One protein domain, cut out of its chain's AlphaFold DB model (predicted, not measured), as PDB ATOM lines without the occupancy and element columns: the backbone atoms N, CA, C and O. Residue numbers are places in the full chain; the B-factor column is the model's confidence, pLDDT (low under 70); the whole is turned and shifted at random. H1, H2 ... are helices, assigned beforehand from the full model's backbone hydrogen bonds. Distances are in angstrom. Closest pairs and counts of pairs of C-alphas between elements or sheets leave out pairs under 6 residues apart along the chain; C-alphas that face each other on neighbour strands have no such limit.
ATOM      1  N   CYS A   4     -42.626  43.116   2.259       68.06
ATOM      2  CA  CYS A   4     -41.350  42.454   2.533       68.06
ATOM      3  C   CYS A   4     -40.777  42.859   3.895       68.06
ATOM      4  O   CYS A   4     -40.364  41.998   4.661       68.06
ATOM      5  N   GLY A   5     -40.833  44.149   4.249       67.06
ATOM      6  CA  GLY A   5     -40.382  44.618   5.562       67.06
ATOM      7  C   GLY A   5     -41.229  44.074   6.718       67.06
ATOM      8  O   GLY A   5     -40.690  43.757   7.775       67.06
ATOM      9  N   ALA A   6     -42.541  43.920   6.519       68.12
ATOM     10  CA  ALA A   6     -43.424  43.305   7.509       68.12
ATOM     11  C   ALA A   6     -43.124  41.807   7.693       68.12
ATOM     12  O   ALA A   6     -43.076  41.339   8.828       68.12
ATOM     13  N   CYS A   7     -42.857  41.080   6.604       71.69
ATOM     14  CA  CYS A   7     -42.500  39.658   6.651       71.69
ATOM     15  C   CYS A   7     -41.115  39.429   7.251       71.69
ATOM     16  O   CYS A   7     -40.960  38.542   8.082       71.69
ATOM     17  N   GLY A   8     -40.136  40.269   6.907       75.12
ATOM     18  CA  GLY A   8     -38.814  40.239   7.526       75.12
ATOM     19  C   GLY A   8     -38.876  40.474   9.032       75.12
ATOM     20  O   GLY A   8     -38.268  39.732   9.798       75.12
ATOM     21  N   ASN A   9     -39.681  41.445   9.474       73.12
ATOM     22  CA  ASN A   9     -39.886  41.694  10.898       73.12
ATOM     23  C   ASN A   9     -40.628  40.538  11.591       73.12
ATOM     24  O   ASN A   9     -40.239  40.129  12.679       73.12
ATOM     25  N   ALA A  10     -41.664  39.974  10.964       73.25
ATOM     26  CA  ALA A  10     -42.372  38.811  11.499       73.25
ATOM     27  C   ALA A  10     -41.438  37.599  11.629       73.25
ATOM     28  O   ALA A  10     -41.367  37.000  12.695       73.25
ATOM     29  N   TRP A  11     -40.659  37.297  10.588       79.50
ATOM     30  CA  TRP A  11     -39.655  36.234  10.596       79.50
ATOM     31  C   TRP A  11     -38.635  36.422  11.717       79.50
ATOM     32  O   TRP A  11     -38.364  35.489  12.473       79.50
ATOM     33  N   PHE A  12     -38.115  37.642  11.872       79.62
ATOM     34  CA  PHE A  12     -37.176  37.993  12.933       79.62
ATOM     35  C   PHE A  12     -37.756  37.771  14.337       79.62
ATOM     36  O   PHE A  12     -37.042  37.306  15.221       79.62
ATOM     37  N   LEU A  13     -39.045  38.064  14.534       78.94
ATOM     38  CA  LEU A  13     -39.734  37.900  15.816       78.94
ATOM     39  C   LEU A  13     -40.083  36.442  16.149       78.94
ATOM     40  O   LEU A  13     -40.257  36.133  17.327       78.94
ATOM     41  N   LEU A  14     -40.179  35.558  15.150       78.38
ATOM     42  CA  LEU A  14     -40.400  34.131  15.379       78.38
ATOM     43  C   LEU A  14     -39.160  33.487  16.002       78.38
ATOM     44  O   LEU A  14     -38.035  33.646  15.521       78.38
ATOM     45  N   THR A  15     -39.383  32.677  17.031       83.69
ATOM     46  CA  THR A  15     -38.361  31.792  17.584       83.69
ATOM     47  C   THR A  15     -37.978  30.702  16.582       83.69
ATOM     48  O   THR A  15     -38.739  30.342  15.686       83.69
ATOM     49  N   VAL A  16     -36.803  30.104  16.781       85.94
ATOM     50  CA  VAL A  16     -36.325  28.935  16.018       85.94
ATOM     51  C   VAL A  16     -37.378  27.816  15.986       85.94
ATOM     52  O   VAL A  16     -37.626  27.212  14.944       85.94
ATOM     53  N   THR A  17     -38.046  27.561  17.114       84.94
ATOM     54  CA  THR A  17     -39.103  26.546  17.207       84.94
ATOM     55  C   THR A  17     -40.313  26.903  16.347       84.94
ATOM     56  O   THR A  17     -40.793  26.059  15.595       84.94
ATOM     57  N   GLU A  18     -40.778  28.152  16.398       80.81
ATOM     58  CA  GLU A  18     -41.929  28.601  15.607       80.81
ATOM     59  C   GLU A  18     -41.620  28.625  14.106       80.81
ATOM     60  O   GLU A  18     -42.459  28.220  13.302       80.81
ATOM     61  N   ARG A  19     -40.400  29.017  13.714       84.69
ATOM     62  CA  ARG A  19     -39.939  28.922  12.320       84.69
ATOM     63  C   ARG A  19     -39.945  27.480  11.832       84.69
ATOM     64  O   ARG A  19     -40.406  27.219  10.725       84.69
ATOM     65  N   ARG A  20     -39.484  26.536  12.659       85.94
ATOM     66  CA  ARG A  20     -39.524  25.104  12.329       85.94
ATOM     67  C   ARG A  20     -40.953  24.625  12.143       85.94
ATOM     68  O   ARG A  20     -41.249  23.995  11.139       85.94
ATOM     69  N   GLU A  21     -41.841  24.948  13.073       82.00
ATOM     70  CA  GLU A  21     -43.254  24.576  12.982       82.00
ATOM     71  C   GLU A  21     -43.945  25.131  11.733       82.00
ATOM     72  O   GLU A  21     -44.761  24.440  11.118       82.00
ATOM     73  N   LEU A  22     -43.620  26.369  11.363       78.81
ATOM     74  CA  LEU A  22     -44.129  27.025  10.168       78.81
ATOM     75  C   LEU A  22     -43.619  26.330   8.898       78.81
ATOM     76  O   LEU A  22     -44.414  25.963   8.036       78.81
ATOM     77  N   LEU A  23     -42.308  26.098   8.806       83.75
ATOM     78  CA  LEU A  23     -41.686  25.457   7.648       83.75
ATOM     79  C   LEU A  23     -42.093  23.989   7.501       83.75
ATOM     80  O   LEU A  23     -42.351  23.558   6.385       83.75
ATOM     81  N   CYS A  24     -42.224  23.236   8.596       84.44
ATOM     82  CA  CYS A  24     -42.776  21.880   8.574       84.44
ATOM     83  C   CYS A  24     -44.212  21.875   8.035       84.44
ATOM     84  O   CYS A  24     -44.520  21.085   7.150       84.44
ATOM     85  N   GLY A  25     -45.065  22.794   8.501       77.06
ATOM     86  CA  GLY A  25     -46.432  22.919   7.987       77.06
ATOM     87  C   GLY A  25     -46.477  23.289   6.501       77.06
ATOM     88  O   GLY A  25     -47.319  22.788   5.763       77.06
ATOM     89  N   MET A  26     -45.544  24.119   6.027       78.31
ATOM     90  CA  MET A  26     -45.399  24.383   4.592       78.31
ATOM     91  C   MET A  26     -44.905  23.155   3.832       78.31
ATOM     92  O   MET A  26     -45.409  22.870   2.752       78.31
ATOM     93  N   TYR A  27     -43.938  22.418   4.373       81.00
ATOM     94  CA  TYR A  27     -43.394  21.218   3.745       81.00
ATOM     95  C   TYR A  27     -44.449  20.114   3.609       81.00
ATOM     96  O   TYR A  27     -44.470  19.401   2.616       81.00
ATOM     97  N   GLU A  28     -45.383  19.991   4.548       77.88
ATOM     98  CA  GLU A  28     -46.490  19.035   4.418       77.88
ATOM     99  C   GLU A  28     -47.416  19.351   3.233       77.88
ATOM    100  O   GLU A  28     -47.950  18.435   2.614       77.88
ATOM    101  N   VAL A  29     -47.578  20.630   2.886       72.38
ATOM    102  CA  VAL A  29     -48.518  21.072   1.840       72.38
ATOM    103  C   VAL A  29     -47.842  21.244   0.484       72.38
ATOM    104  O   VAL A  29     -48.412  20.904  -0.549       72.38
ATOM    105  N   VAL A  30     -46.608  21.745   0.469       74.62
ATOM    106  CA  VAL A  30     -45.838  22.015  -0.754       74.62
ATOM    107  C   VAL A  30     -44.488  21.298  -0.770       74.62
ATOM    108  O   VAL A  30     -43.567  21.748  -1.439       74.62
ATOM    109  N   GLY A  31     -44.326  20.184  -0.053       67.69
ATOM    110  CA  GLY A  31     -43.051  19.456   0.084       67.69
ATOM    111  C   GLY A  31     -42.458  18.935  -1.222       67.69
ATOM    112  O   GLY A  31     -41.252  18.730  -1.318       67.69
ATOM    113  N   SER A  32     -43.289  18.765  -2.253       68.94
ATOM    114  CA  SER A  32     -42.855  18.405  -3.606       68.94
ATOM    115  C   SER A  32     -42.439  19.603  -4.464       68.94
ATOM    116  O   SER A  32     -42.029  19.410  -5.608       68.94
ATOM    117  N   ALA A  33     -42.604  20.836  -3.978       71.81
ATOM    118  CA  ALA A  33     -42.238  22.030  -4.724       71.81
ATOM    119  C   ALA A  33     -40.714  22.232  -4.727       71.81
ATOM    120  O   ALA A  33     -40.023  21.924  -3.754       71.81
ATOM    121  N   SER A  34     -40.202  22.814  -5.816       73.75
ATOM    122  CA  SER A  34     -38.776  23.137  -6.003       73.75
ATOM    123  C   SER A  34     -38.212  24.060  -4.925       73.75
ATOM    124  O   SER A  34     -37.008  24.116  -4.726       73.75
ATOM    125  N   VAL A  35     -39.083  24.748  -4.186       72.00
ATOM    126  CA  VAL A  35     -38.725  25.633  -3.076       72.00
ATOM    127  C   VAL A  35     -37.870  24.961  -1.992       72.00
ATOM    128  O   VAL A  35     -37.111  25.644  -1.308       72.00
ATOM    129  N   TRP A  36     -37.973  23.637  -1.844       79.50
ATOM    130  CA  TRP A  36     -37.202  22.879  -0.859       79.50
ATOM    131  C   TRP A  36     -35.890  22.332  -1.410       79.50
ATOM    132  O   TRP A  36     -34.997  22.086  -0.616       79.50
ATOM    133  N   ASP A  37     -35.776  22.117  -2.728       74.69
ATOM    134  CA  ASP A  37     -34.573  21.706  -3.482       74.69
ATOM    135  C   ASP A  37     -33.618  20.699  -2.784       74.69
ATOM    136  O   ASP A  37     -32.402  20.714  -2.961       74.69
ATOM    137  N   GLY A  38     -34.166  19.796  -1.959       74.62
ATOM    138  CA  GLY A  38     -33.394  18.835  -1.156       74.62
ATOM    139  C   GLY A  38     -32.625  19.434   0.033       74.62
ATOM    140  O   GLY A  38     -31.884  18.716   0.705       74.62
ATOM    141  N   VAL A  39     -32.797  20.724   0.312       81.12
ATOM    142  CA  VAL A  39     -32.235  21.419   1.469       81.12
ATOM    143  C   VAL A  39     -33.035  21.051   2.728       81.12
ATOM    144  O   VAL A  39     -34.266  21.154   2.730       81.12
ATOM    145  N   PRO A  40     -32.366  20.636   3.821       84.19
ATOM    146  CA  PRO A  40     -33.039  20.337   5.082       84.19
ATOM    147  C   PRO A  40     -33.757  21.560   5.658       84.19
ATOM    148  O   PRO A  40     -33.231  22.673   5.619       84.19
ATOM    149  N   ILE A  41     -34.929  21.346   6.264       84.94
ATOM    150  CA  ILE A  41     -35.747  22.408   6.877       84.94
ATOM    151  C   ILE A  41     -34.947  23.195   7.920       84.94
ATOM    152  O   ILE A  41     -35.090  24.409   8.038       84.94
ATOM    153  N   GLU A  42     -34.066  22.514   8.647       87.00
ATOM    154  CA  GLU A  42     -33.196  23.080   9.676       87.00
ATOM    155  C   GLU A  42     -32.329  24.222   9.140       87.00
ATOM    156  O   GLU A  42     -32.141  25.218   9.833       87.00
ATOM    157  N   VAL A  43     -31.883  24.131   7.884       86.94
ATOM    158  CA  VAL A  43     -31.077  25.179   7.241       86.94
ATOM    159  C   VAL A  43     -31.883  26.471   7.101       86.94
ATOM    160  O   VAL A  43     -31.376  27.562   7.356       86.94
ATOM    161  N   PHE A  44     -33.163  26.359   6.747       87.19
ATOM    162  CA  PHE A  44     -34.052  27.512   6.624       87.19
ATOM    163  C   PHE A  44     -34.442  28.078   7.990       87.19
ATOM    164  O   PHE A  44     -34.496  29.291   8.158       87.19
ATOM    165  N   VAL A  45     -34.668  27.217   8.984       87.56
ATOM    166  CA  VAL A  45     -34.997  27.622  10.361       87.56
ATOM    167  C   VAL A  45     -33.908  28.510  10.963       87.56
ATOM    168  O   VAL A  45     -34.210  29.546  11.566       87.56
ATOM    169  N   ASP A  46     -32.652  28.110  10.771       87.12
ATOM    170  CA  ASP A  46     -31.486  28.807  11.307       87.12
ATOM    171  C   ASP A  46     -31.129  30.066  10.505       87.12
ATOM    172  O   ASP A  46     -30.256  30.830  10.916       87.12
ATOM    173  N   THR A  47     -31.820  30.330   9.390       86.69
ATOM    174  CA  THR A  47     -31.612  31.539   8.590       86.69
ATOM    175  C   THR A  47     -32.193  32.754   9.334       86.69
ATOM    176  O   THR A  47     -33.412  32.848   9.517       86.69
ATOM    177  N   PRO A  48     -31.354  33.703   9.795       77.88
ATOM    178  CA  PRO A  48     -31.814  34.826  10.612       77.88
ATOM    179  C   PRO A  48     -32.563  35.875   9.786       77.88
ATOM    180  O   PRO A  48     -33.540  36.446  10.271       77.88
ATOM    181  N   ASP A  49     -32.130  36.077   8.542       83.81
ATOM    182  CA  ASP A  49     -32.641  37.104   7.644       83.81
ATOM    183  C   ASP A  49     -33.629  36.510   6.643       83.81
ATOM    184  O   ASP A  49     -33.300  35.588   5.899       83.81
ATOM    185  N   PHE A  50     -34.828  37.083   6.577       80.62
ATOM    186  CA  PHE A  50     -35.868  36.642   5.648       80.62
ATOM    187  C   PHE A  50     -35.416  36.713   4.185       80.62
ATOM    188  O   PHE A  50     -35.653  35.784   3.428       80.62
ATOM    189  N   ASP A  51     -34.692  37.768   3.805       82.06
ATOM    190  CA  ASP A  51     -34.214  37.965   2.430       82.06
ATOM    191  C   ASP A  51     -33.122  36.959   2.008       82.06
ATOM    192  O   ASP A  51     -32.803  36.861   0.824       82.06
ATOM    193  N   SER A  52     -32.560  36.206   2.962       85.62
ATOM    194  CA  SER A  52     -31.580  35.143   2.705       85.62
ATOM    195  C   SER A  52     -32.229  33.782   2.438       85.62
ATOM    196  O   SER A  52     -31.537  32.843   2.044       85.62
ATOM    197  N   LEU A  53     -33.543  33.650   2.649       84.94
ATOM    198  CA  LEU A  53     -34.284  32.456   2.258       84.94
ATOM    199  C   LEU A  53     -34.413  32.393   0.723       84.94
ATOM    200  O   LEU A  53     -34.362  33.427   0.047       84.94
ATOM    201  N   PRO A  54     -34.616  31.196   0.141       84.62
ATOM    202  CA  PRO A  54     -34.881  31.065  -1.284       84.62
ATOM    203  C   PRO A  54     -36.026  31.992  -1.728       84.62
ATOM    204  O   PRO A  54     -37.052  32.045  -1.046       84.62
ATOM    205  N   PRO A  55     -35.911  32.688  -2.875       81.44
ATOM    206  CA  PRO A  55     -36.926  33.639  -3.334       81.44
ATOM    207  C   PRO A  55     -38.331  33.034  -3.440       81.44
ATOM    208  O   PRO A  55     -39.318  33.694  -3.118       81.44
ATOM    209  N   ASP A  56     -38.417  31.762  -3.831       80.38
ATOM    210  CA  ASP A  56     -39.678  31.027  -3.905       80.38
ATOM    211  C   ASP A  56     -40.293  30.820  -2.514       80.38
ATOM    212  O   ASP A  56     -41.502  30.999  -2.341       80.38
ATOM    213  N   LEU A  57     -39.463  30.534  -1.502       81.38
ATOM    214  CA  LEU A  57     -39.887  30.351  -0.112       81.38
ATOM    215  C   LEU A  57     -40.356  31.679   0.470       81.38
ATOM    216  O   LEU A  57     -41.449  31.751   1.031       81.38
ATOM    217  N   CYS A  58     -39.591  32.748   0.238       80.69
ATOM    218  CA  CYS A  58     -40.000  34.115   0.549       80.69
ATOM    219  C   CYS A  58     -41.346  34.449  -0.086       80.69
ATOM    220  O   CYS A  58     -42.221  34.981   0.589       80.69
ATOM    221  N   GLY A  59     -41.547  34.118  -1.364       76.88
ATOM    222  CA  GLY A  59     -42.800  34.353  -2.077       76.88
ATOM    223  C   GLY A  59     -43.990  33.633  -1.444       76.88
ATOM    224  O   GLY A  59     -45.050  34.234  -1.264       76.88
ATOM    225  N   HIS A  60     -43.813  32.373  -1.043       76.50
ATOM    226  CA  HIS A  60     -44.864  31.590  -0.387       76.50
ATOM    227  C   HIS A  60     -45.184  32.147   1.006       76.50
ATOM    228  O   HIS A  60     -46.354  32.305   1.361       76.50
ATOM    229  N   LEU A  61     -44.152  32.534   1.759       74.19
ATOM    230  CA  LEU A  61     -44.288  33.200   3.054       74.19
ATOM    231  C   LEU A  61     -44.977  34.569   2.925       74.19
ATOM    232  O   LEU A  61     -45.857  34.890   3.722       74.19
ATOM    233  N   LEU A  62     -44.639  35.354   1.897       69.31
ATOM    234  CA  LEU A  62     -45.230  36.664   1.593       69.31
ATOM    235  C   LEU A  62     -46.714  36.561   1.235       69.31
ATOM    236  O   LEU A  62     -47.524  37.333   1.750       69.31
ATOM    237  N   LEU A  63     -47.090  35.605   0.379       65.81
ATOM    238  CA  LEU A  63     -48.490  35.354   0.012       65.81
ATOM    239  C   LEU A  63     -49.328  34.979   1.232       65.81
ATOM    240  O   LEU A  63     -50.457  35.454   1.405       65.81
ATOM    241  N   ALA A  64     -48.740  34.186   2.116       62.91
ATOM    242  CA  ALA A  64     -49.356  33.820   3.370       62.91
ATOM    243  C   ALA A  64     -49.262  34.922   4.453       62.91
ATOM    244  O   ALA A  64     -49.847  34.774   5.515       62.91
ATOM    245  N   SER A  65     -48.626  36.067   4.184       54.81
ATOM    246  CA  SER A  65     -48.503  37.204   5.119       54.81
ATOM    247  C   SER A  65     -49.305  38.454   4.701       54.81
ATOM    248  O   SER A  65     -49.063  39.558   5.188       54.81
ATOM    249  N   THR A  66     -50.266  38.318   3.784       50.75
ATOM    250  CA  THR A  66     -51.126  39.413   3.278       50.75
ATOM    251  C   THR A  66     -52.035  40.027   4.385       50.75
ATOM    252  O   THR A  66     -52.145  39.457   5.469       50.75
ATOM    253  N   PRO A  67     -52.643  41.226   4.190       41.94
ATOM    254  CA  PRO A  67     -52.738  42.329   5.173       41.94
ATOM    255  C   PRO A  67     -53.567  42.115   6.454       41.94
ATOM    256  O   PRO A  67     -53.648  43.029   7.270       41.94
ATOM    257  N   THR A  68     -54.156  40.944   6.668       47.47
ATOM    258  CA  THR A  68     -54.712  40.549   7.972       47.47
ATOM    259  C   THR A  68     -53.691  39.864   8.879       47.47
ATOM    260  O   THR A  68     -53.977  39.751  10.061       47.47
ATOM    261  N   GLY A  69     -52.519  39.463   8.359       45.19
ATOM    262  CA  GLY A  69     -51.420  38.860   9.119       45.19
ATOM    263  C   GLY A  69     -51.855  37.588   9.843       45.19
ATOM    264  O   GLY A  69     -52.316  37.651  10.975       45.19
ATOM    265  N   TYR A  70     -51.726  36.430   9.196       52.47
ATOM    266  CA  TYR A  70     -52.154  35.183   9.820       52.47
ATOM    267  C   TYR A  70     -51.309  34.859  11.051       52.47
ATOM    268  O   TYR A  70     -50.079  34.845  11.009       52.47
ATOM    269  N   SER A  71     -51.988  34.525  12.142       54.53
ATOM    270  CA  SER A  71     -51.395  33.712  13.197       54.53
ATOM    271  C   SER A  71     -50.910  32.374  12.616       54.53
ATOM    272  O   SER A  71     -51.438  31.890  11.612       54.53
ATOM    273  N   ILE A  72     -49.943  31.724  13.274       53.69
ATOM    274  CA  ILE A  72     -49.449  30.381  12.897       53.69
ATOM    275  C   ILE A  72     -50.619  29.393  12.675       53.69
ATOM    276  O   ILE A  72     -50.573  28.545  11.783       53.69
ATOM    277  N   ALA A  73     -51.705  29.538  13.440       56.38
ATOM    278  CA  ALA A  73     -52.918  28.734  13.307       56.38
ATOM    279  C   ALA A  73     -53.705  29.014  12.011       56.38
ATOM    280  O   ALA A  73     -54.150  28.081  11.340       56.38
ATOM    281  N   GLU A  74     -53.866  30.281  11.627       58.28
ATOM    282  CA  GLU A  74     -54.554  30.653  10.385       58.28
ATOM    283  C   GLU A  74     -53.731  30.293   9.142       58.28
ATOM    284  O   GLU A  74     -54.292  29.909   8.112       58.28
ATOM    285  N   PHE A  75     -52.405  30.337   9.268       57.41
ATOM    286  CA  PHE A  75     -51.468  29.889   8.247       57.41
ATOM    287  C   PHE A  75     -51.621  28.381   7.970       57.41
ATOM    288  O   PHE A  75     -51.790  27.978   6.819       57.41
ATOM    289  N   ARG A  76     -51.669  27.548   9.024       51.09
ATOM    290  CA  ARG A  76     -51.924  26.095   8.914       51.09
ATOM    291  C   ARG A  76     -53.286  25.777   8.286       51.09
ATOM    292  O   ARG A  76     -53.376  24.914   7.419       51.09
ATOM    293  N   SER A  77     -54.339  26.490   8.692       49.66
ATOM    294  CA  SER A  77     -55.707  26.267   8.197       49.66
ATOM    295  C   SER A  77     -55.830  26.476   6.683       49.66
ATOM    296  O   SER A  77     -56.398  25.639   5.982       49.66
ATOM    297  N   ARG A  78     -55.232  27.544   6.140       52.06
ATOM    298  CA  ARG A  78     -55.327  27.844   4.701       52.06
ATOM    299  C   ARG A  78     -54.522  26.915   3.806       52.06
ATOM    300  O   ARG A  78     -54.953  26.665   2.686       52.06
ATOM    301  N   LEU A  79     -53.395  26.401   4.288       47.00
ATOM    302  CA  LEU A  79     -52.604  25.427   3.540       47.00
ATOM    303  C   LEU A  79     -53.304  24.059   3.455       47.00
ATOM    304  O   LEU A  79     -53.165  23.378   2.453       47.00
ATOM    305  N   SER A  80     -54.137  23.696   4.436       40.91
ATOM    306  CA  SER A  80     -54.931  22.452   4.402       40.91
ATOM    307  C   SER A  80     -56.160  22.474   3.472       40.91
ATOM    308  O   SER A  80     -56.831  21.455   3.322       40.91
ATOM    309  N   MET A  81     -56.490  23.631   2.883       35.75
ATOM    310  CA  MET A  81     -57.629  23.812   1.964       35.75
ATOM    311  C   MET A  81     -57.226  23.837   0.477       35.75
ATOM    312  O   MET A  81     -58.076  24.126  -0.370       35.75
TER     313      MET A  81
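This is residues 4 to 81 of the 82 residues of an uncharacterized protein of Candidatus Sungbacteria bacterium RIFCSPHIGHO2_02_FULL_51_29 (UniProt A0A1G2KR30). The longest helix, H2, is the middle of a row of three, with the short helix H3 packed on one side of it and H5 side by side with it on the other. H4 and H1 lie over one side of this row, H4 near H2 and H1 farther out. The printed part has 78 residues with five named helices, in the order H1, H2, H3, H4, H5, and no named strand; the class is all helix, with 47 residues in the helices. The whole is compact, with a radius of gyration of the C-alphas of 11.4 A, and rounded, spanning 32 by 29 by 22 A.

H2, residues 16 to 30, touches H5, residues 72 to 79, the same way at a shallow tilt of 9 degrees; their closest C-alphas are those of Val 29 and Leu 79, 6.2 A apart. H2 also touches H3, residues 41 to 45, where the closest C-alphas, those of Arg 19 and Val 45, are 5.5 A apart. H3 and H5 are apart. H4, residues 55 to 63, and H2 are near each other, with 7 pairs of C-alphas within 10 A. H1, residues 4 to 13, and H4 touch only at their ends, and only just, with 3 pairs of C-alphas within 8 A; the closest are those of Cys 7 and Leu 62, 6.5 A apart, and the helices are about perpendicular at 90 degrees. H1 and H2 are close but not clearly touching, at a steep tilt of 55 degrees, opposite ways; their closest C-alphas, those of Trp 11 and Arg 19, are 7.5 A apart. H1 is apart from H3 and from H5. In H1, H3, H4 and H5 every O i to N i+4 pair is within hydrogen-bond range; in H2 10 of 11 are.

H2 measures 20.5 A from C-alpha 16 at (-36.325, 28.935, 16.018) to C-alpha 30. H1, residues 4 to 13, begins with C-alpha 4 at (-41.350, 42.454, 2.533) and is 14.1 A long. H4, residues 55 to 63, is 12.2 A long, and H3, residues 41 to 45, is 6.3 A long. H5, residues 72 to 79, is 11.0 A long and ends with C-alpha 79 at (-52.604, 25.427, 3.540).

The two C-alphas farthest apart, those of Gly 38 and Thr 68, are 31.8 A apart. The printed part has no cut. The link from H1 to H2 is tight, and the other three links are short. The mean pLDDT of the printed part is 72.4; residues 4 to 6, 31 to 32 and 62 to 81 are under 70.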